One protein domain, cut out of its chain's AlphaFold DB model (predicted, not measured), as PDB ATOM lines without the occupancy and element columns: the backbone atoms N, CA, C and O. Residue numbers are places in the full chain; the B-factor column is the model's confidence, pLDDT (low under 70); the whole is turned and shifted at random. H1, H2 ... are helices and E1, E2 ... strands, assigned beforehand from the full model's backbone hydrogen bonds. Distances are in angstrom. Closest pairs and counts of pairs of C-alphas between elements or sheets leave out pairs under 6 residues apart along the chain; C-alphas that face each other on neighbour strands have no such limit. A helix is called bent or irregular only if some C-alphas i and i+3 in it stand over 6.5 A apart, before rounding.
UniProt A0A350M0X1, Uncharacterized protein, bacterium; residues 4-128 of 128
ATOM      1  N   ASP A   4      24.441   4.106 -28.752       78.75
ATOM      2  CA  ASP A   4      23.164   4.820 -28.676       78.75
ATOM      3  C   ASP A   4      22.185   4.367 -29.766       78.75
ATOM      4  O   ASP A   4      21.022   4.077 -29.487       78.75
ATOM      5  N   VAL A   5      22.673   4.159 -30.994       77.94
ATOM      6  CA  VAL A   5      21.856   3.663 -32.115       77.94
ATOM      7  C   VAL A   5      21.367   2.235 -31.854       77.94
ATOM      8  O   VAL A   5      20.259   1.858 -32.245       77.94
ATOM      9  N   LEU A   6      22.181   1.405 -31.197       79.25
ATOM     10  CA  LEU A   6      21.787   0.047 -30.818       79.25
ATOM     11  C   LEU A   6      20.733   0.050 -29.704       79.25
ATOM     12  O   LEU A   6      19.798  -0.757 -29.760       79.25
ATOM     13  N   LEU A   7      20.860   0.963 -28.737       84.31
ATOM     14  CA  LEU A   7      19.917   1.132 -27.635       84.31
ATOM     15  C   LEU A   7      18.554   1.628 -28.132       84.31
ATOM     16  O   LEU A   7      17.524   1.060 -27.771       84.31
ATOM     17  N   GLU A   8      18.534   2.631 -29.010       84.00
ATOM     18  CA  GLU A   8      17.299   3.135 -29.617       84.00
ATOM     19  C   GLU A   8      16.585   2.050 -30.420       84.00
ATOM     20  O   GLU A   8      15.390   1.821 -30.234       84.00
ATOM     21  N   ARG A   9      17.324   1.288 -31.237       84.00
ATOM     22  CA  ARG A   9      16.755   0.150 -31.972       84.00
ATOM     23  C   ARG A   9      16.177  -0.908 -31.041       84.00
ATOM     24  O   ARG A   9      15.159  -1.505 -31.377       84.00
ATOM     25  N   ALA A  10      16.813  -1.177 -29.902       87.56
ATOM     26  CA  ALA A  10      16.278  -2.115 -28.920       87.56
ATOM     27  C   ALA A  10      14.954  -1.617 -28.329       87.56
ATOM     28  O   ALA A  10      13.981  -2.370 -28.345       87.56
ATOM     29  N   ARG A  11      14.891  -0.341 -27.931       90.62
ATOM     30  CA  ARG A  11      13.665   0.294 -27.421       90.62
ATOM     31  C   ARG A  11      12.535   0.277 -28.446       90.62
ATOM     32  O   ARG A  11      11.420  -0.110 -28.120       90.62
ATOM     33  N   THR A  12      12.818   0.636 -29.701       90.62
ATOM     34  CA  THR A  12      11.812   0.594 -30.774       90.62
ATOM     35  C   THR A  12      11.264  -0.816 -30.984       90.62
ATOM     36  O   THR A  12      10.064  -0.980 -31.185       90.62
ATOM     37  N   ARG A  13      12.115  -1.849 -30.925       90.75
ATOM     38  CA  ARG A  13      11.668  -3.244 -31.058       90.75
ATOM     39  C   ARG A  13      10.780  -3.682 -29.903       90.75
ATOM     40  O   ARG A  13       9.750  -4.296 -30.156       90.75
ATOM     41  N   GLU A  14      11.180  -3.380 -28.674       93.31
ATOM     42  CA  GLU A  14      10.414  -3.733 -27.477       93.31
ATOM     43  C   GLU A  14       9.025  -3.087 -27.505       93.31
ATOM     44  O   GLU A  14       8.017  -3.769 -27.326       93.31
ATOM     45  N   GLU A  15       8.965  -1.804 -27.861       94.50
ATOM     46  CA  GLU A  15       7.702  -1.086 -28.010       94.50
ATOM     47  C   GLU A  15       6.842  -1.664 -29.142       94.50
ATOM     48  O   GLU A  15       5.646  -1.888 -28.976       94.50
ATOM     49  N   ASN A  16       7.450  -1.996 -30.282       93.75
ATOM     50  CA  ASN A  16       6.735  -2.629 -31.387       93.75
ATOM     51  C   ASN A  16       6.177  -4.005 -31.010       93.75
ATOM     52  O   ASN A  16       5.047  -4.325 -31.375       93.75
ATOM     53  N   LEU A  17       6.934  -4.817 -30.267       94.62
ATOM     54  CA  LEU A  17       6.451  -6.098 -29.756       94.62
ATOM     55  C   LEU A  17       5.268  -5.904 -28.809       94.62
ATOM     56  O   LEU A  17       4.279  -6.629 -28.920       94.62
ATOM     57  N   ARG A  18       5.360  -4.928 -27.900       96.00
ATOM     58  CA  ARG A  18       4.287  -4.588 -26.963       96.00
ATOM     59  C   ARG A  18       3.007  -4.217 -27.706       96.00
ATOM     60  O   ARG A  18       1.974  -4.831 -27.462       96.00
ATOM     61  N   ILE A  19       3.101  -3.309 -28.678       95.25
ATOM     62  CA  ILE A  19       1.965  -2.889 -29.507       95.25
ATOM     63  C   ILE A  19       1.355  -4.084 -30.241       95.25
ATOM     64  O   ILE A  19       0.146  -4.272 -30.196       95.25
ATOM     65  N   LEU A  20       2.169  -4.926 -30.887       93.88
ATOM     66  CA  LEU A  20       1.660  -6.101 -31.602       93.88
ATOM     67  C   LEU A  20       0.960  -7.090 -30.660       93.88
ATOM     68  O   LEU A  20      -0.095  -7.616 -31.013       93.88
ATOM     69  N   LYS A  21       1.507  -7.323 -29.461       96.00
ATOM     70  CA  LYS A  21       0.882  -8.180 -28.446       96.00
ATOM     71  C   LYS A  21      -0.456  -7.620 -27.977       96.00
ATOM     72  O   LYS A  21      -1.439  -8.355 -28.003       96.00
ATOM     73  N   GLU A  22      -0.499  -6.352 -27.578       95.81
ATOM     74  CA  GLU A  22      -1.712  -5.692 -27.076       95.81
ATOM     75  C   GLU A  22      -2.803  -5.611 -28.154       95.81
ATOM     76  O   GLU A  22      -3.992  -5.787 -27.884       95.81
ATOM     77  N   GLU A  23      -2.404  -5.354 -29.397       94.50
ATOM     78  CA  GLU A  23      -3.352  -5.081 -30.463       94.50
ATOM     79  C   GLU A  23      -3.811  -6.319 -31.226       94.50
ATOM     80  O   GLU A  23      -4.927  -6.285 -31.730       94.50
ATOM     81  N   LEU A  24      -3.026  -7.397 -31.326       94.06
ATOM     82  CA  LEU A  24      -3.372  -8.535 -32.193       94.06
ATOM     83  C   LEU A  24      -3.741  -9.816 -31.439       94.06
ATOM     84  O   LEU A  24      -4.475 -10.633 -31.984       94.06
ATOM     85  N   THR A  25      -3.255 -10.006 -30.210       95.75
ATOM     86  CA  THR A  25      -3.502 -11.236 -29.437       95.75
ATOM     87  C   THR A  25      -4.998 -11.454 -29.200       95.75
ATOM     88  O   THR A  25      -5.709 -10.538 -28.787       95.75
ATOM     89  N   GLY A  26      -5.473 -12.673 -29.455       94.75
ATOM     90  CA  GLY A  26      -6.873 -13.074 -29.318       94.75
ATOM     91  C   GLY A  26      -7.806 -12.530 -30.402       94.75
ATOM     92  O   GLY A  26      -9.023 -12.575 -30.219       94.75
ATOM     93  N   LYS A  27      -7.283 -11.979 -31.508       93.81
ATOM     94  CA  LYS A  27      -8.101 -11.333 -32.546       93.81
ATOM     95  C   LYS A  27      -8.052 -12.052 -33.884       93.81
ATOM     96  O   LYS A  27      -7.050 -12.646 -34.285       93.81
ATOM     97  N   GLN A  28      -9.157 -11.919 -34.611       92.50
ATOM     98  CA  GLN A  28      -9.223 -12.226 -36.030       92.50
ATOM     99  C   GLN A  28      -8.629 -11.052 -36.805       92.50
ATOM    100  O   GLN A  28      -9.167  -9.948 -36.769       92.50
ATOM    101  N   VAL A  29      -7.539 -11.298 -37.521       89.69
ATOM    102  CA  VAL A  29      -6.853 -10.279 -38.309       89.69
ATOM    103  C   VAL A  29      -6.989 -10.567 -39.799       89.69
ATOM    104  O   VAL A  29      -7.077 -11.721 -40.223       89.69
ATOM    105  N   VAL A  30      -6.977  -9.510 -40.602       88.88
ATOM    106  CA  VAL A  30      -6.850  -9.566 -42.057       88.88
ATOM    107  C   VAL A  30      -5.509  -8.963 -42.429       88.88
ATOM    108  O   VAL A  30      -5.253  -7.790 -42.154       88.88
ATOM    109  N   ILE A  31      -4.658  -9.766 -43.059       85.31
ATOM    110  CA  ILE A  31      -3.313  -9.362 -43.459       85.31
ATOM    111  C   ILE A  31      -3.290  -9.094 -44.961       85.31
ATOM    112  O   ILE A  31      -3.752  -9.919 -45.755       85.31
ATOM    113  N   LYS A  32      -2.740  -7.937 -45.333       83.25
ATOM    114  CA  LYS A  32      -2.531  -7.482 -46.710       83.25
ATOM    115  C   LYS A  32      -1.074  -7.089 -46.905       83.25
ATOM    116  O   LYS A  32      -0.424  -6.612 -45.976       83.25
ATOM    117  N   THR A  33      -0.584  -7.246 -48.126       76.62
ATOM    118  CA  THR A  33       0.792  -6.897 -48.498       76.62
ATOM    119  C   THR A  33       0.794  -5.868 -49.617       76.62
ATOM    120  O   THR A  33      -0.147  -5.788 -50.410       76.62
ATOM    121  N   SER A  34       1.863  -5.084 -49.716       72.06
ATOM    122  CA  SER A  34       2.001  -4.059 -50.758       72.06
ATOM    123  C   SER A  34       2.140  -4.646 -52.170       72.06
ATOM    124  O   SER A  34       1.787  -3.985 -53.156       72.06
ATOM    125  N   VAL A  35       2.628  -5.889 -52.252       67.75
ATOM    126  CA  VAL A  35       2.876  -6.642 -53.491       67.75
ATOM    127  C   VAL A  35       1.641  -7.418 -53.948       67.75
ATOM    128  O   VAL A  35       1.373  -7.466 -55.147       67.75
ATOM    129  N   LEU A  36       0.864  -7.994 -53.024       65.75
ATOM    130  CA  LEU A  36      -0.359  -8.747 -53.325       65.75
ATOM    131  C   LEU A  36      -1.593  -7.976 -52.845       65.75
ATOM    132  O   LEU A  36      -2.304  -8.419 -51.947       65.75
ATOM    133  N   ARG A  37      -1.840  -6.810 -53.451       66.00
ATOM    134  CA  ARG A  37      -2.890  -5.870 -53.015       66.00
ATOM    135  C   ARG A  37      -4.298  -6.467 -53.023       66.00
ATOM    136  O   ARG A  37      -5.098  -6.115 -52.165       66.00
ATOM    137  N   ASP A  38      -4.559  -7.393 -53.942       67.94
ATOM    138  CA  ASP A  38      -5.870  -8.029 -54.117       67.94
ATOM    139  C   ASP A  38      -6.009  -9.344 -53.333       67.94
ATOM    140  O   ASP A  38      -7.047 -10.002 -53.394       67.94
ATOM    141  N   LYS A  39      -4.958  -9.771 -52.613       68.81
ATOM    142  CA  LYS A  39      -4.986 -10.994 -51.805       68.81
ATOM    143  C   LYS A  39      -5.001 -10.632 -50.328       68.81
ATOM    144  O   LYS A  39      -4.011 -10.163 -49.770       68.81
ATOM    145  N   GLU A  40      -6.130 -10.909 -49.697       79.12
ATOM    146  CA  GLU A  40      -6.318 -10.776 -48.259       79.12
ATOM    147  C   GLU A  40      -6.253 -12.153 -47.606       79.12
ATOM    148  O   GLU A  40      -6.767 -13.135 -48.147       79.12
ATOM    149  N   ARG A  41      -5.621 -12.240 -46.433       76.25
ATOM    150  CA  ARG A  41      -5.608 -13.473 -45.644       76.25
ATOM    151  C   ARG A  41      -6.162 -13.216 -44.256       76.25
ATOM    152  O   ARG A  41      -5.561 -12.488 -43.470       76.25
ATOM    153  N   SER A  42      -7.280 -13.865 -43.960       85.44
ATOM    154  CA  SER A  42      -7.814 -13.957 -42.607       85.44
ATOM    155  C   SER A  42      -6.957 -14.915 -41.784       85.44
ATOM    156  O   SER A  42      -6.646 -16.021 -42.229       85.44
ATOM    157  N   TYR A  43      -6.568 -14.496 -40.587       86.19
ATOM    158  CA  TYR A  43      -5.787 -15.298 -39.657       86.19
ATOM    159  C   TYR A  43      -6.228 -15.004 -38.221       86.19
ATOM    160  O   TYR A  43      -6.397 -13.843 -37.860       86.19
ATOM    161  N   PHE A  44      -6.448 -16.036 -37.411       91.62
ATOM    162  CA  PHE A  44      -6.726 -15.857 -35.986       91.62
ATOM    163  C   PHE A  44      -5.413 -15.917 -35.212       91.62
ATOM    164  O   PHE A  44      -4.633 -16.848 -35.416       91.62
ATOM    165  N   VAL A  45      -5.152 -14.920 -34.373       93.62
ATOM    166  CA  VAL A  45      -3.917 -14.819 -33.591       93.62
ATOM    167  C   VAL A  45      -4.215 -15.233 -32.159       93.62
ATOM    168  O   VAL A  45      -4.834 -14.476 -31.420       93.62
ATOM    169  N   ASP A  46      -3.734 -16.402 -31.749       95.06
ATOM    170  CA  ASP A  46      -3.815 -16.842 -30.353       95.06
ATOM    171  C   ASP A  46      -2.867 -16.019 -29.480       95.06
ATOM    172  O   ASP A  46      -3.229 -15.579 -28.396       95.06
ATOM    173  N   GLU A  47      -1.644 -15.805 -29.971       96.31
ATOM    174  CA  GLU A  47      -0.565 -15.134 -29.249       96.31
ATOM    175  C   GLU A  47       0.429 -14.508 -30.235       96.31
ATOM    176  O   GLU A  47       0.664 -15.039 -31.319       96.31
ATOM    177  N   VAL A  48       1.066 -13.401 -29.852       94.50
ATOM    178  CA  VAL A  48       2.219 -12.853 -30.576       94.50
ATOM    179  C   VAL A  48       3.510 -13.166 -29.820       94.50
ATOM    180  O   VAL A  48       3.694 -12.718 -28.686       94.50
ATOM    181  N   LYS A  49       4.441 -13.890 -30.455       93.81
ATOM    182  CA  LYS A  49       5.734 -14.275 -29.857       93.81
ATOM    183  C   LYS A  49       6.909 -13.642 -30.574       93.81
ATOM    184  O   LYS A  49       6.950 -13.626 -31.798       93.81
ATOM    185  N   GLU A  50       7.911 -13.193 -29.824       93.38
ATOM    186  CA  GLU A  50       9.202 -12.860 -30.423       93.38
ATOM    187  C   GLU A  50       9.935 -14.147 -30.810       93.38
ATOM    188  O   GLU A  50      10.072 -15.061 -29.997       93.38
ATOM    189  N   VAL A  51      10.413 -14.220 -32.051       91.25
ATOM    190  CA  VAL A  51      11.169 -15.371 -32.550       91.25
ATOM    191  C   VAL A  51      12.371 -14.927 -33.379       91.25
ATOM    192  O   VAL A  51      12.396 -13.846 -33.975       91.25
ATOM    193  N   ARG A  52      13.387 -15.795 -33.431       88.69
ATOM    194  CA  ARG A  52      14.559 -15.647 -34.299       88.69
ATOM    195  C   ARG A  52      14.526 -16.714 -35.381       88.69
ATOM    196  O   ARG A  52      14.560 -17.900 -35.071       88.69
ATOM    197  N   ILE A  53      14.489 -16.295 -36.640       82.38
ATOM    198  CA  ILE A  53      14.539 -17.189 -37.799       82.38
ATOM    199  C   ILE A  53      15.947 -17.155 -38.383       82.38
ATOM    200  O   ILE A  53      16.484 -16.086 -38.670       82.38
ATOM    201  N   ARG A  54      16.544 -18.329 -38.584       79.75
ATOM    202  CA  ARG A  54      17.818 -18.456 -39.293       79.75
ATOM    203  C   ARG A  54      17.572 -18.364 -40.798       79.75
ATOM    204  O   ARG A  54      16.749 -19.103 -41.327       79.75
ATOM    205  N   THR A  55      18.292 -17.475 -41.466       72.44
ATOM    206  CA  THR A  55      18.301 -17.308 -42.927       72.44
ATOM    207  C   THR A  55      19.727 -17.451 -43.453       72.44
ATOM    208  O   THR A  55      20.681 -17.414 -42.673       72.44
ATOM    209  N   GLU A  56      19.893 -17.556 -44.772       71.06
ATOM    210  CA  GLU A  56      21.215 -17.583 -45.421       71.06
ATOM    211  C   GLU A  56      22.071 -16.351 -45.081       71.06
ATOM    212  O   GLU A  56      23.292 -16.434 -45.002       71.06
ATOM    213  N   ARG A  57      21.425 -15.205 -44.822       69.75
ATOM    214  CA  ARG A  57      22.079 -13.929 -44.485       69.75
ATOM    215  C   ARG A  57      22.264 -13.714 -42.978       69.75
ATOM    216  O   ARG A  57      22.685 -12.636 -42.567       69.75
ATOM    217  N   GLY A  58      21.934 -14.710 -42.152       76.69
ATOM    218  CA  GLY A  58      22.033 -14.654 -40.693       76.69
ATOM    219  C   GLY A  58      20.685 -14.774 -39.977       76.69
ATOM    220  O   GLY A  58      19.689 -15.219 -40.545       76.69
ATOM    221  N   ASN A  59      20.655 -14.402 -38.698       80.44
ATOM    222  CA  ASN A  59      19.451 -14.505 -37.874       80.44
ATOM    223  C   ASN A  59      18.582 -13.250 -38.016       80.44
ATOM    224  O   ASN A  59      19.045 -12.135 -37.776       80.44
ATOM    225  N   LEU A  60      17.309 -13.439 -38.351       80.56
ATOM    226  CA  LEU A  60      16.293 -12.394 -38.381       80.56
ATOM    227  C   LEU A  60      15.451 -12.449 -37.111       80.56
ATOM    228  O   LEU A  60      14.900 -13.492 -36.771       80.56
ATOM    229  N   LEU A  61      15.339 -11.313 -36.430       85.69
ATOM    230  CA  LEU A  61      14.477 -11.133 -35.265       85.69
ATOM    231  C   LEU A  61      13.151 -10.489 -35.688       85.69
ATOM    232  O   LEU A  61      13.147  -9.537 -36.475       85.69
ATOM    233  N   GLY A  62      12.045 -10.983 -35.144       89.31
ATOM    234  CA  GLY A  62      10.712 -10.450 -35.410       89.31
ATOM    235  C   GLY A  62       9.644 -11.101 -34.540       89.31
ATOM    236  O   GLY A  62       9.953 -11.860 -33.622       89.31
ATOM    237  N   ALA A  63       8.388 -10.807 -34.846       90.31
ATOM    238  CA  ALA A  63       7.219 -11.293 -34.139       90.31
ATOM    239  C   ALA A  63       6.463 -12.324 -34.987       90.31
ATOM    240  O   ALA A  63       6.080 -12.046 -36.117       90.31
ATOM    241  N   ARG A  64       6.208 -13.512 -34.446       90.50
ATOM    242  CA  ARG A  64       5.344 -14.522 -35.060       90.50
ATOM    243  C   ARG A  64       3.919 -14.377 -34.544       90.50
ATOM    244  O   ARG A  64       3.710 -14.250 -33.339       90.50
ATOM    245  N   LEU A  65       2.955 -14.426 -35.460       91.12
ATOM    246  CA  LEU A  65       1.534 -14.497 -35.140       91.12
ATOM    247  C   LEU A  65       1.157 -15.966 -34.933       91.12
ATOM    248  O   LEU A  65       0.950 -16.706 -35.897       91.12
ATOM    249  N   CYS A  66       1.116 -16.415 -33.685       91.50
ATOM    250  CA  CYS A  66       0.893 -17.813 -33.358       91.50
ATOM    251  C   CYS A  66      -0.582 -18.196 -33.427       91.50
ATOM    252  O   CYS A  66      -1.457 -17.435 -33.027       91.50
ATOM    253  N   ASN A  67      -0.830 -19.403 -33.926       90.94
ATOM    254  CA  ASN A  67      -2.122 -20.071 -33.884       90.94
ATOM    255  C   ASN A  67      -1.863 -21.557 -33.617       90.94
ATOM    256  O   ASN A  67      -1.126 -22.202 -34.359       90.94
ATOM    257  N   SER A  68      -2.438 -22.077 -32.543       92.12
ATOM    258  CA  SER A  68      -2.303 -23.448 -32.050       92.12
ATOM    259  C   SER A  68      -2.819 -24.500 -33.034       92.12
ATOM    260  O   SER A  68      -2.355 -25.638 -33.005       92.12
ATOM    261  N   LEU A  69      -3.717 -24.117 -33.944       90.44
ATOM    262  CA  LEU A  69      -4.258 -24.972 -35.001       90.44
ATOM    263  C   LEU A  69      -3.407 -24.953 -36.282       90.44
ATOM    264  O   LEU A  69      -3.663 -25.728 -37.204       90.44
ATOM    265  N   VAL A  70      -2.402 -24.074 -36.369       84.81
ATOM    266  CA  VAL A  70      -1.553 -23.894 -37.554       84.81
ATOM    267  C   VAL A  70      -0.122 -24.310 -37.232       84.81
ATOM    268  O   VAL A  70       0.464 -23.876 -36.238       84.81
ATOM    269  N   LYS A  71       0.482 -25.129 -38.100       83.38
ATOM    270  CA  LYS A  71       1.889 -25.532 -37.966       83.38
ATOM    271  C   LYS A  71       2.798 -24.311 -37.944       83.38
ATOM    272  O   LYS A  71       2.610 -23.388 -38.728       83.38
ATOM    273  N   GLU A  72       3.828 -24.347 -37.103       83.19
ATOM    274  CA  GLU A  72       4.750 -23.227 -36.886       83.19
ATOM    275  C   GLU A  72       5.332 -22.635 -38.185       83.19
ATOM    276  O   GLU A  72       5.483 -21.421 -38.310       83.19
ATOM    277  N   GLU A  73       5.642 -23.489 -39.160       77.88
ATOM    278  CA  GLU A  73       6.208 -23.105 -40.458       77.88
ATOM    279  C   GLU A  73       5.254 -22.311 -41.360       77.88
ATOM    280  O   GLU A  73       5.723 -21.579 -42.233       77.88
ATOM    281  N   ASP A  74       3.946 -22.426 -41.125       76.94
ATOM    282  CA  ASP A  74       2.890 -21.754 -41.884       76.94
ATOM    283  C   ASP A  74       2.333 -20.517 -41.154       76.94
ATOM    284  O   ASP A  74       1.488 -19.793 -41.702       76.94
ATOM    285  N   GLN A  75       2.799 -20.265 -39.923       84.25
ATOM    286  CA  GLN A  75       2.423 -19.101 -39.122       84.25
ATOM    287  C   GLN A  75       3.112 -17.832 -39.658       84.25
ATOM    288  O   GLN A  75       4.328 -17.847 -39.880       84.25
ATOM    289  N   PRO A  76       2.384 -16.708 -39.824       83.94
ATOM    290  CA  PRO A  76       2.965 -15.451 -40.285       83.94
ATOM    291  C   PRO A  76       4.085 -14.953 -39.366       83.94
ATOM    292  O   PRO A  76       3.941 -14.959 -38.140       83.94
ATOM    293  N   PHE A  77       5.180 -14.473 -39.952       85.81
ATOM    294  CA  PHE A  77       6.304 -13.896 -39.220       85.81
ATOM    295  C   PHE A  77       6.545 -12.461 -39.670       85.81
ATOM    296  O   PHE A  77       6.935 -12.225 -40.793       85.81
ATOM    297  N   LEU A  78       6.400 -11.503 -38.771       85.56
ATOM    298  CA  LEU A  78       6.553 -10.087 -39.048       85.56
ATOM    299  C   LEU A  78       7.918  -9.614 -38.560       85.56
ATOM    300  O   LEU A  78       8.222  -9.658 -37.366       85.56
ATOM    301  N   ARG A  79       8.749  -9.087 -39.456       84.81
ATOM    302  CA  ARG A  79       9.959  -8.373 -39.030       84.81
ATOM    303  C   ARG A  79       9.569  -7.097 -38.272       84.81
ATOM    304  O   ARG A  79       8.547  -6.483 -38.576       84.81
ATOM    305  N   TYR A  80      10.396  -6.653 -37.326       85.69
ATOM    306  CA  TYR A  80      10.183  -5.349 -36.695       85.69
ATOM    307  C   TYR A  80      10.525  -4.203 -37.659       85.69
ATOM    308  O   TYR A  80      11.625  -4.205 -38.226       85.69
ATOM    309  N   PRO A  81       9.632  -3.212 -37.833       85.00
ATOM    310  CA  PRO A  81       9.985  -1.979 -38.517       85.00
ATOM    311  C   PRO A  81      10.979  -1.166 -37.673       85.00
ATOM    312  O   PRO A  81      11.024  -1.277 -36.447       85.00
ATOM    313  N   ASN A  82      11.764  -0.314 -38.338       83.94
ATOM    314  CA  ASN A  82      12.706   0.598 -37.670       83.94
ATOM    315  C   ASN A  82      12.016   1.819 -37.041       83.94
ATOM    316  O   ASN A  82      12.679   2.673 -36.466       83.94
ATOM    317  N   VAL A  83      10.696   1.918 -37.186       87.75
ATOM    318  CA  VAL A  83       9.864   2.986 -36.639       87.75
ATOM    319  C   VAL A  83       8.833   2.382 -35.699       87.75
ATOM    320  O   VAL A  83       8.457   1.217 -35.856       87.75
ATOM    321  N   ILE A  84       8.379   3.171 -34.729       90.75
ATOM    322  CA  ILE A  84       7.321   2.747 -33.814       90.75
ATOM    323  C   ILE A  84       6.018   2.576 -34.597       90.75
ATOM    324  O   ILE A  84       5.612   3.466 -35.351       90.75
ATOM    325  N   ILE A  85       5.375   1.427 -34.418       92.06
ATOM    326  CA  ILE A  85       4.080   1.100 -35.007       92.06
ATOM    327  C   ILE A  85       3.024   2.047 -34.441       92.06
ATOM    328  O   ILE A  85       2.962   2.283 -33.242       92.06
ATOM    329  N   LYS A  86       2.155   2.574 -35.301       91.88
ATOM    330  CA  LYS A  86       1.039   3.424 -34.880       91.88
ATOM    331  C   LYS A  86      -0.270   2.780 -35.329       91.88
ATOM    332  O   LYS A  86      -0.557   2.812 -36.524       91.88
ATOM    333  N   PRO A  87      -1.040   2.159 -34.418       92.38
ATOM    334  CA  PRO A  87      -2.376   1.676 -34.739       92.38
ATOM    335  C   PRO A  87      -3.295   2.846 -35.109       92.38
ATOM    336  O   PRO A  87      -3.432   3.811 -34.358       92.38
ATOM    337  N   GLU A  88      -3.947   2.755 -36.260       93.56
ATOM    338  CA  GLU A  88      -4.878   3.756 -36.777       93.56
ATOM    339  C   GLU A  88      -6.311   3.231 -36.654       93.56
ATOM    340  O   GLU A  88      -6.597   2.099 -37.042       93.56
ATOM    341  N   LYS A  89      -7.244   4.039 -36.143       91.75
ATOM    342  CA  LYS A  89      -8.674   3.695 -36.197       91.75
ATOM    343  C   LYS A  89      -9.184   3.951 -37.613       91.75
ATOM    344  O   LYS A  89      -9.065   5.067 -38.106       91.75
ATOM    345  N   ILE A  90      -9.750   2.930 -38.245       91.88
ATOM    346  CA  ILE A  90     -10.361   3.034 -39.582       91.88
ATOM    347  C   ILE A  90     -11.889   3.046 -39.516       91.88
ATOM    348  O   ILE A  90     -12.523   3.614 -40.396       91.88
ATOM    349  N   ASP A  91     -12.474   2.462 -38.469       89.31
ATOM    350  CA  ASP A  91     -13.907   2.535 -38.167       89.31
ATOM    351  C   ASP A  91     -14.125   2.366 -36.648       89.31
ATOM    352  O   ASP A  91     -13.185   2.042 -35.917       89.31
ATOM    353  N   LYS A  92     -15.357   2.544 -36.150       82.44
ATOM    354  CA  LYS A  92     -15.723   2.380 -34.729       82.44
ATOM    355  C   LYS A  92     -15.267   1.040 -34.146       82.44
ATOM    356  O   LYS A  92     -14.875   0.994 -32.984       82.44
ATOM    357  N   ASN A  93     -15.270  -0.009 -34.970       85.75
ATOM    358  CA  ASN A  93     -14.966  -1.380 -34.559       85.75
ATOM    359  C   ASN A  93     -13.677  -1.937 -35.172       85.75
ATOM    360  O   ASN A  93     -13.404  -3.116 -34.982       85.75
ATOM    361  N   LYS A  94     -12.920  -1.138 -35.939       88.88
ATOM    362  CA  LYS A  94     -11.747  -1.634 -36.665       88.88
ATOM    363  C   LYS A  94     -10.541  -0.727 -36.505       88.88
ATOM    364  O   LYS A  94     -10.625   0.498 -36.650       88.88
ATOM    365  N   LYS A  95      -9.392  -1.350 -36.287       93.56
ATOM    366  CA  LYS A  95      -8.082  -0.711 -36.306       93.56
ATOM    367  C   LYS A  95      -7.230  -1.283 -37.431       93.56
ATOM    368  O   LYS A  95      -7.484  -2.358 -37.970       93.56
ATOM    369  N   LYS A  96      -6.214  -0.520 -37.803       92.50
ATOM    370  CA  LYS A  96      -5.254  -0.839 -38.849       92.50
ATOM    371  C   LYS A  96      -3.851  -0.592 -38.321       92.50
ATOM    372  O   LYS A  96      -3.546   0.498 -37.850       92.50
ATOM    373  N   ILE A  97      -2.984  -1.581 -38.454       91.50
ATOM    374  CA  ILE A  97      -1.548  -1.459 -38.226       91.50
ATOM    375  C   ILE A  97      -0.854  -1.558 -39.579       91.50
ATOM    376  O   ILE A  97      -1.138  -2.468 -40.354       91.50
ATOM    377  N   THR A  98       0.060  -0.630 -39.862       87.62
ATOM    378  CA  THR A  98       0.901  -0.689 -41.063       87.62
ATOM    379  C   THR A  98       2.360  -0.793 -40.650       87.62
ATOM    380  O   THR A  98       2.881   0.074 -39.952       87.62
ATOM    381  N   LEU A  99       3.014  -1.865 -41.082       87.00
ATOM    382  CA  LEU A  99       4.435  -2.112 -40.878       87.00
ATOM    383  C   LEU A  99       5.159  -1.720 -42.160       87.00
ATOM    384  O   LEU A  99       4.873  -2.296 -43.204       87.00
ATOM    385  N   VAL A 100       6.060  -0.740 -42.091       82.44
ATOM    386  CA  VAL A 100       6.812  -0.237 -43.252       82.44
ATOM    387  C   VAL A 100       8.284  -0.601 -43.113       82.44
ATOM    388  O   VAL A 100       8.893  -0.404 -42.057       82.44
ATOM    389  N   TYR A 101       8.861  -1.116 -44.192       78.25
ATOM    390  CA  TYR A 101      10.198  -1.689 -44.215       78.25
ATOM    391  C   TYR A 101      11.073  -0.987 -45.251       78.25
ATOM    392  O   TYR A 101      10.650  -0.724 -46.370       78.25
ATOM    393  N   LEU A 102      12.319  -0.692 -44.867       63.84
ATOM    394  CA  LEU A 102      13.298  -0.015 -45.732       63.84
ATOM    395  C   LEU A 102      13.968  -0.956 -46.743       63.84
ATOM    396  O   LEU A 102      14.606  -0.510 -47.689       63.84
ATOM    397  N   THR A 103      13.879  -2.259 -46.504       62.88
ATOM    398  CA  THR A 103      14.507  -3.306 -47.310       62.88
ATOM    399  C   THR A 103      13.563  -4.476 -47.392       62.88
ATOM    400  O   THR A 103      12.836  -4.713 -46.423       62.88
ATOM    401  N   ASP A 104      13.671  -5.247 -48.469       54.19
ATOM    402  CA  ASP A 104      12.833  -6.412 -48.688       54.19
ATOM    403  C   ASP A 104      12.623  -7.276 -47.443       54.19
ATOM    404  O   ASP A 104      13.583  -7.758 -46.826       54.19
ATOM    405  N   ILE A 105      11.363  -7.547 -47.122       54.41
ATOM    406  CA  ILE A 105      10.980  -8.599 -46.187       54.41
ATOM    407  C   ILE A 105      10.938  -9.908 -46.986       54.41
ATOM    408  O   ILE A 105       9.900 -10.549 -47.147       54.41
ATOM    409  N   ASN A 106      12.061 -10.274 -47.612       50.66
ATOM    410  CA  ASN A 106      12.185 -11.547 -48.318       50.66
ATOM    411  C   ASN A 106      12.376 -12.649 -47.295       50.66
ATOM    412  O   ASN A 106      13.465 -13.184 -47.110       50.66
ATOM    413  N   ILE A 107      11.316 -12.915 -46.549       49.75
ATOM    414  CA  ILE A 107      11.289 -14.030 -45.635       49.75
ATOM    415  C   ILE A 107      10.669 -15.134 -46.457       49.75
ATOM    416  O   ILE A 107       9.534 -15.030 -46.912       49.75
ATOM    417  N   GLU A 108      11.422 -16.211 -46.643       48.56
ATOM    418  CA  GLU A 108      10.982 -17.450 -47.297       48.56
ATOM    419  C   GLU A 108       9.684 -18.026 -46.681       48.56
ATOM    420  O   GLU A 108       9.107 -18.983 -47.194       48.56
ATOM    421  N   ARG A 109       9.222 -17.424 -45.576       51.56
ATOM    422  CA  ARG A 109       8.073 -17.770 -44.743       51.56
ATOM    423  C   ARG A 109       7.095 -16.596 -44.512       51.56
ATOM    424  O   ARG A 109       6.047 -16.824 -43.923       51.56
ATOM    425  N   ASP A 110       7.377 -15.379 -45.007       49.75
ATOM    426  CA  ASP A 110       6.378 -14.295 -45.113       49.75
ATOM    427  C   ASP A 110       5.681 -14.412 -46.453       49.75
ATOM    428  O   ASP A 110       6.271 -14.016 -47.450       49.75
ATOM    429  N   PHE A 111       4.452 -14.931 -46.489       49.75
ATOM    430  CA  PHE A 111       3.475 -14.786 -47.590       49.75
ATOM    431  C   PHE A 111       3.914 -15.193 -49.030       49.75
ATOM    432  O   PHE A 111       3.069 -15.332 -49.913       49.75
ATOM    433  N   ARG A 112       5.202 -15.462 -49.280       45.56
ATOM    434  CA  ARG A 112       5.880 -15.643 -50.574       45.56
ATOM    435  C   ARG A 112       5.886 -17.069 -51.062       45.56
ATOM    436  O   ARG A 112       6.167 -17.295 -52.236       45.56
ATOM    437  N   ARG A 113       5.504 -18.032 -50.219       42.22
ATOM    438  CA  ARG A 113       5.308 -19.416 -50.667       42.22
ATOM    439  C   ARG A 113       4.275 -19.533 -51.797       42.22
ATOM    440  O   ARG A 113       4.257 -20.554 -52.471       42.22
ATOM    441  N   LEU A 114       3.466 -18.496 -52.049       40.62
ATOM    442  CA  LEU A 114       2.489 -18.493 -53.137       40.62
ATOM    443  C   LEU A 114       3.028 -18.034 -54.500       40.62
ATOM    444  O   LEU A 114       2.488 -18.496 -55.496       40.62
ATOM    445  N   HIS A 115       4.064 -17.190 -54.604       43.00
ATOM    446  CA  HIS A 115       4.621 -16.819 -55.916       43.00
ATOM    447  C   HIS A 115       6.072 -16.321 -55.838       43.00
ATOM    448  O   HIS A 115       6.406 -15.456 -55.031       43.00
ATOM    449  N   ARG A 116       6.908 -16.790 -56.777       46.19
ATOM    450  CA  ARG A 116       8.237 -16.240 -57.110       46.19
ATOM    451  C   ARG A 116       8.116 -14.841 -57.744       46.19
ATOM    452  O   ARG A 116       8.425 -14.662 -58.918       46.19
ATOM    453  N   LEU A 117       7.596 -13.857 -57.014       51.09
ATOM    454  CA  LEU A 117       7.532 -12.473 -57.493       51.09
ATOM    455  C   LEU A 117       8.841 -11.743 -57.179       51.09
ATOM    456  O   LEU A 117       9.399 -11.868 -56.094       51.09
ATOM    457  N   THR A 118       9.316 -10.961 -58.145       52.66
ATOM    458  CA  THR A 118      10.578 -10.202 -58.104       52.66
ATOM    459  C   THR A 118      10.484  -8.876 -57.338       52.66
ATOM    460  O   THR A 118      11.484  -8.170 -57.220       52.66
ATOM    461  N   LYS A 119       9.299  -8.505 -56.832       53.47
ATOM    462  CA  LYS A 119       9.061  -7.227 -56.145       53.47
ATOM    463  C   LYS A 119       9.115  -7.390 -54.632       53.47
ATOM    464  O   LYS A 119       8.498  -8.297 -54.080       53.47
ATOM    465  N   GLN A 120       9.842  -6.478 -53.994       55.44
ATOM    466  CA  GLN A 120      10.031  -6.455 -52.552       55.44
ATOM    467  C   GLN A 120       8.729  -6.070 -51.849       55.44
ATOM    468  O   GLN A 120       8.093  -5.095 -52.252       55.44
ATOM    469  N   ASP A 121       8.338  -6.805 -50.810       60.66
ATOM    470  CA  ASP A 121       7.225  -6.385 -49.963       60.66
ATOM    471  C   ASP A 121       7.751  -5.392 -48.936       60.66
ATOM    472  O   ASP A 121       8.567  -5.738 -48.083       60.66
ATOM    473  N   LEU A 122       7.350  -4.134 -49.093       69.00
ATOM    474  CA  LEU A 122       7.849  -3.016 -48.292       69.00
ATOM    475  C   LEU A 122       6.823  -2.546 -47.262       69.00
ATOM    476  O   LEU A 122       7.165  -1.744 -46.392       69.00
ATOM    477  N   ALA A 123       5.583  -3.036 -47.339       77.12
ATOM    478  CA  ALA A 123       4.571  -2.740 -46.342       77.12
ATOM    479  C   ALA A 123       3.593  -3.898 -46.127       77.12
ATOM    480  O   ALA A 123       2.996  -4.404 -47.079       77.12
ATOM    481  N   ILE A 124       3.373  -4.236 -44.857       81.50
ATOM    482  CA  ILE A 124       2.349  -5.186 -44.414       81.50
ATOM    483  C   ILE A 124       1.277  -4.403 -43.658       81.50
ATOM    484  O   ILE A 124       1.581  -3.646 -42.736       81.50
ATOM    485  N   THR A 125       0.016  -4.589 -44.034       84.56
ATOM    486  CA  THR A 125      -1.140  -3.981 -43.369       84.56
ATOM    487  C   THR A 125      -1.955  -5.058 -42.671       84.56
ATOM    488  O   THR A 125      -2.330  -6.051 -43.287       84.56
ATOM    489  N   ILE A 126      -2.259  -4.845 -41.394       85.31
ATOM    490  CA  ILE A 126      -3.040  -5.757 -40.558       85.31
ATOM    491  C   ILE A 126      -4.276  -5.009 -40.068       85.31
ATOM    492  O   ILE A 126      -4.152  -3.947 -39.459       85.31
ATOM    493  N   ILE A 127      -5.459  -5.550 -40.345       87.69
ATOM    494  CA  ILE A 127      -6.754  -4.990 -39.941       87.69
ATOM    495  C   ILE A 127      -7.427  -5.944 -38.957       87.69
ATOM    496  O   ILE A 127      -7.434  -7.145 -39.212       87.69
ATOM    497  N   TYR A 128      -7.991  -5.424 -37.869       89.62
ATOM    498  CA  TYR A 128      -8.653  -6.201 -36.815       89.62
ATOM    499  C   TYR A 128      -9.690  -5.370 -36.060       89.62
ATOM    500  O   TYR A 128      -9.658  -4.122 -36.193       89.62
TER     501      TYR A 128
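Overview. This is residues 4 to 128 of the 128 residues of an uncharacterized protein of bacterium (UniProt A0A350M0X1). A strongly twisted wall of five strands, E2 E1 E8 E7 E6, is joined through the single residue between E2 and E3 to a smaller sheet, E3 E4 E5, whose long bent hairpin E3 and E4 reaches away from it. One long helix, H1, runs along the strands and packs on the smaller sheet with its residues 13 to 24 and on the larger one with its residues 16 to 24, while a long loop, residues 101 to 122, links E7 to E8. The 125 printed residues run H1 E1 E2 E3 E4 E5 E6 E7 E8, both sheets are antiparallel, and the class is mixed, helices and strands. The whole is compact, with a radius of gyration of the C-alphas of 14.1 A and spans of 39 by 35 by 27 A.

Along the chain. In the larger sheet, E2 is residues 41 to 45, E1 residues 27 to 33, 18.8 A long, E8 residues 123 to 127, E7 residues 94 to 100, 19.7 A, and E6 residues 88 to 91. E8 ends at C-alpha 127, (-6.754, -4.990, -39.941). In the smaller sheet, E3 is residues 47 to 55, 23.4 A, E4 residues 58 to 66, 22.6 A, and E5 residues 77 to 79. H1, residues 4 to 24, measures 29.9 A from C-alpha 4 at (23.164, 4.820, -28.676) to C-alpha 24 at (-3.372, -8.535, -32.193).

Arrangement. From edge strand E2 to edge strand E6 the strands' lines turn by 110 degrees. In the hairpin E1 and E2, N 29 and O 43 are 2.8 A apart, within hydrogen-bond range. E1 and E8 are antiparallel at 151 degrees, with N 32 and O 125 at 2.8 A. E6 E7 E8 form a meander, each strand the antiparallel neighbour of the one before, with N 97 and O 126 at 2.8 A and N 96 and O 88 at 2.8 A; the pairing of E7 is staggered, residues 94 to 96 with E6 and 96 to 100 with E8. E3 E4 E5 form another meander, with N 51 and O 62 at 2.9 A and N 63 and O 78 at 2.8 A. E3 bends by 54 degrees at residue 50 and E4 by 59 degrees at residue 62. The closest C-alphas of E2 and E4, Val 45 and Cys 66, are 5.7 A apart. E5 is only just apart from E8, at 8.4 A. H1 is on one face of the sheet E3 E4 E5, two layers, a helix over a sheet, at a height of 10.1 A, over E3 and E4; its closest C-alphas to E3 are Lys 21 and Val 48, 5.3 A. It is also on the larger sheet, at a height of 12.1 A, only just over E8, with 3 of its C-alphas falling on that strand. In H1 every O i to N i+4 pair is within hydrogen-bond range.

Size, cuts and confidence. The farthest C-alphas, of Glu 56 and Lys 92, are 43.3 A apart. The printed part has no cut. The link E7 to E8, 22 residues, is long. Mean pLDDT of the printed part is 80.5; residues 35 to 39, 57 and 102 to 122 are under 70.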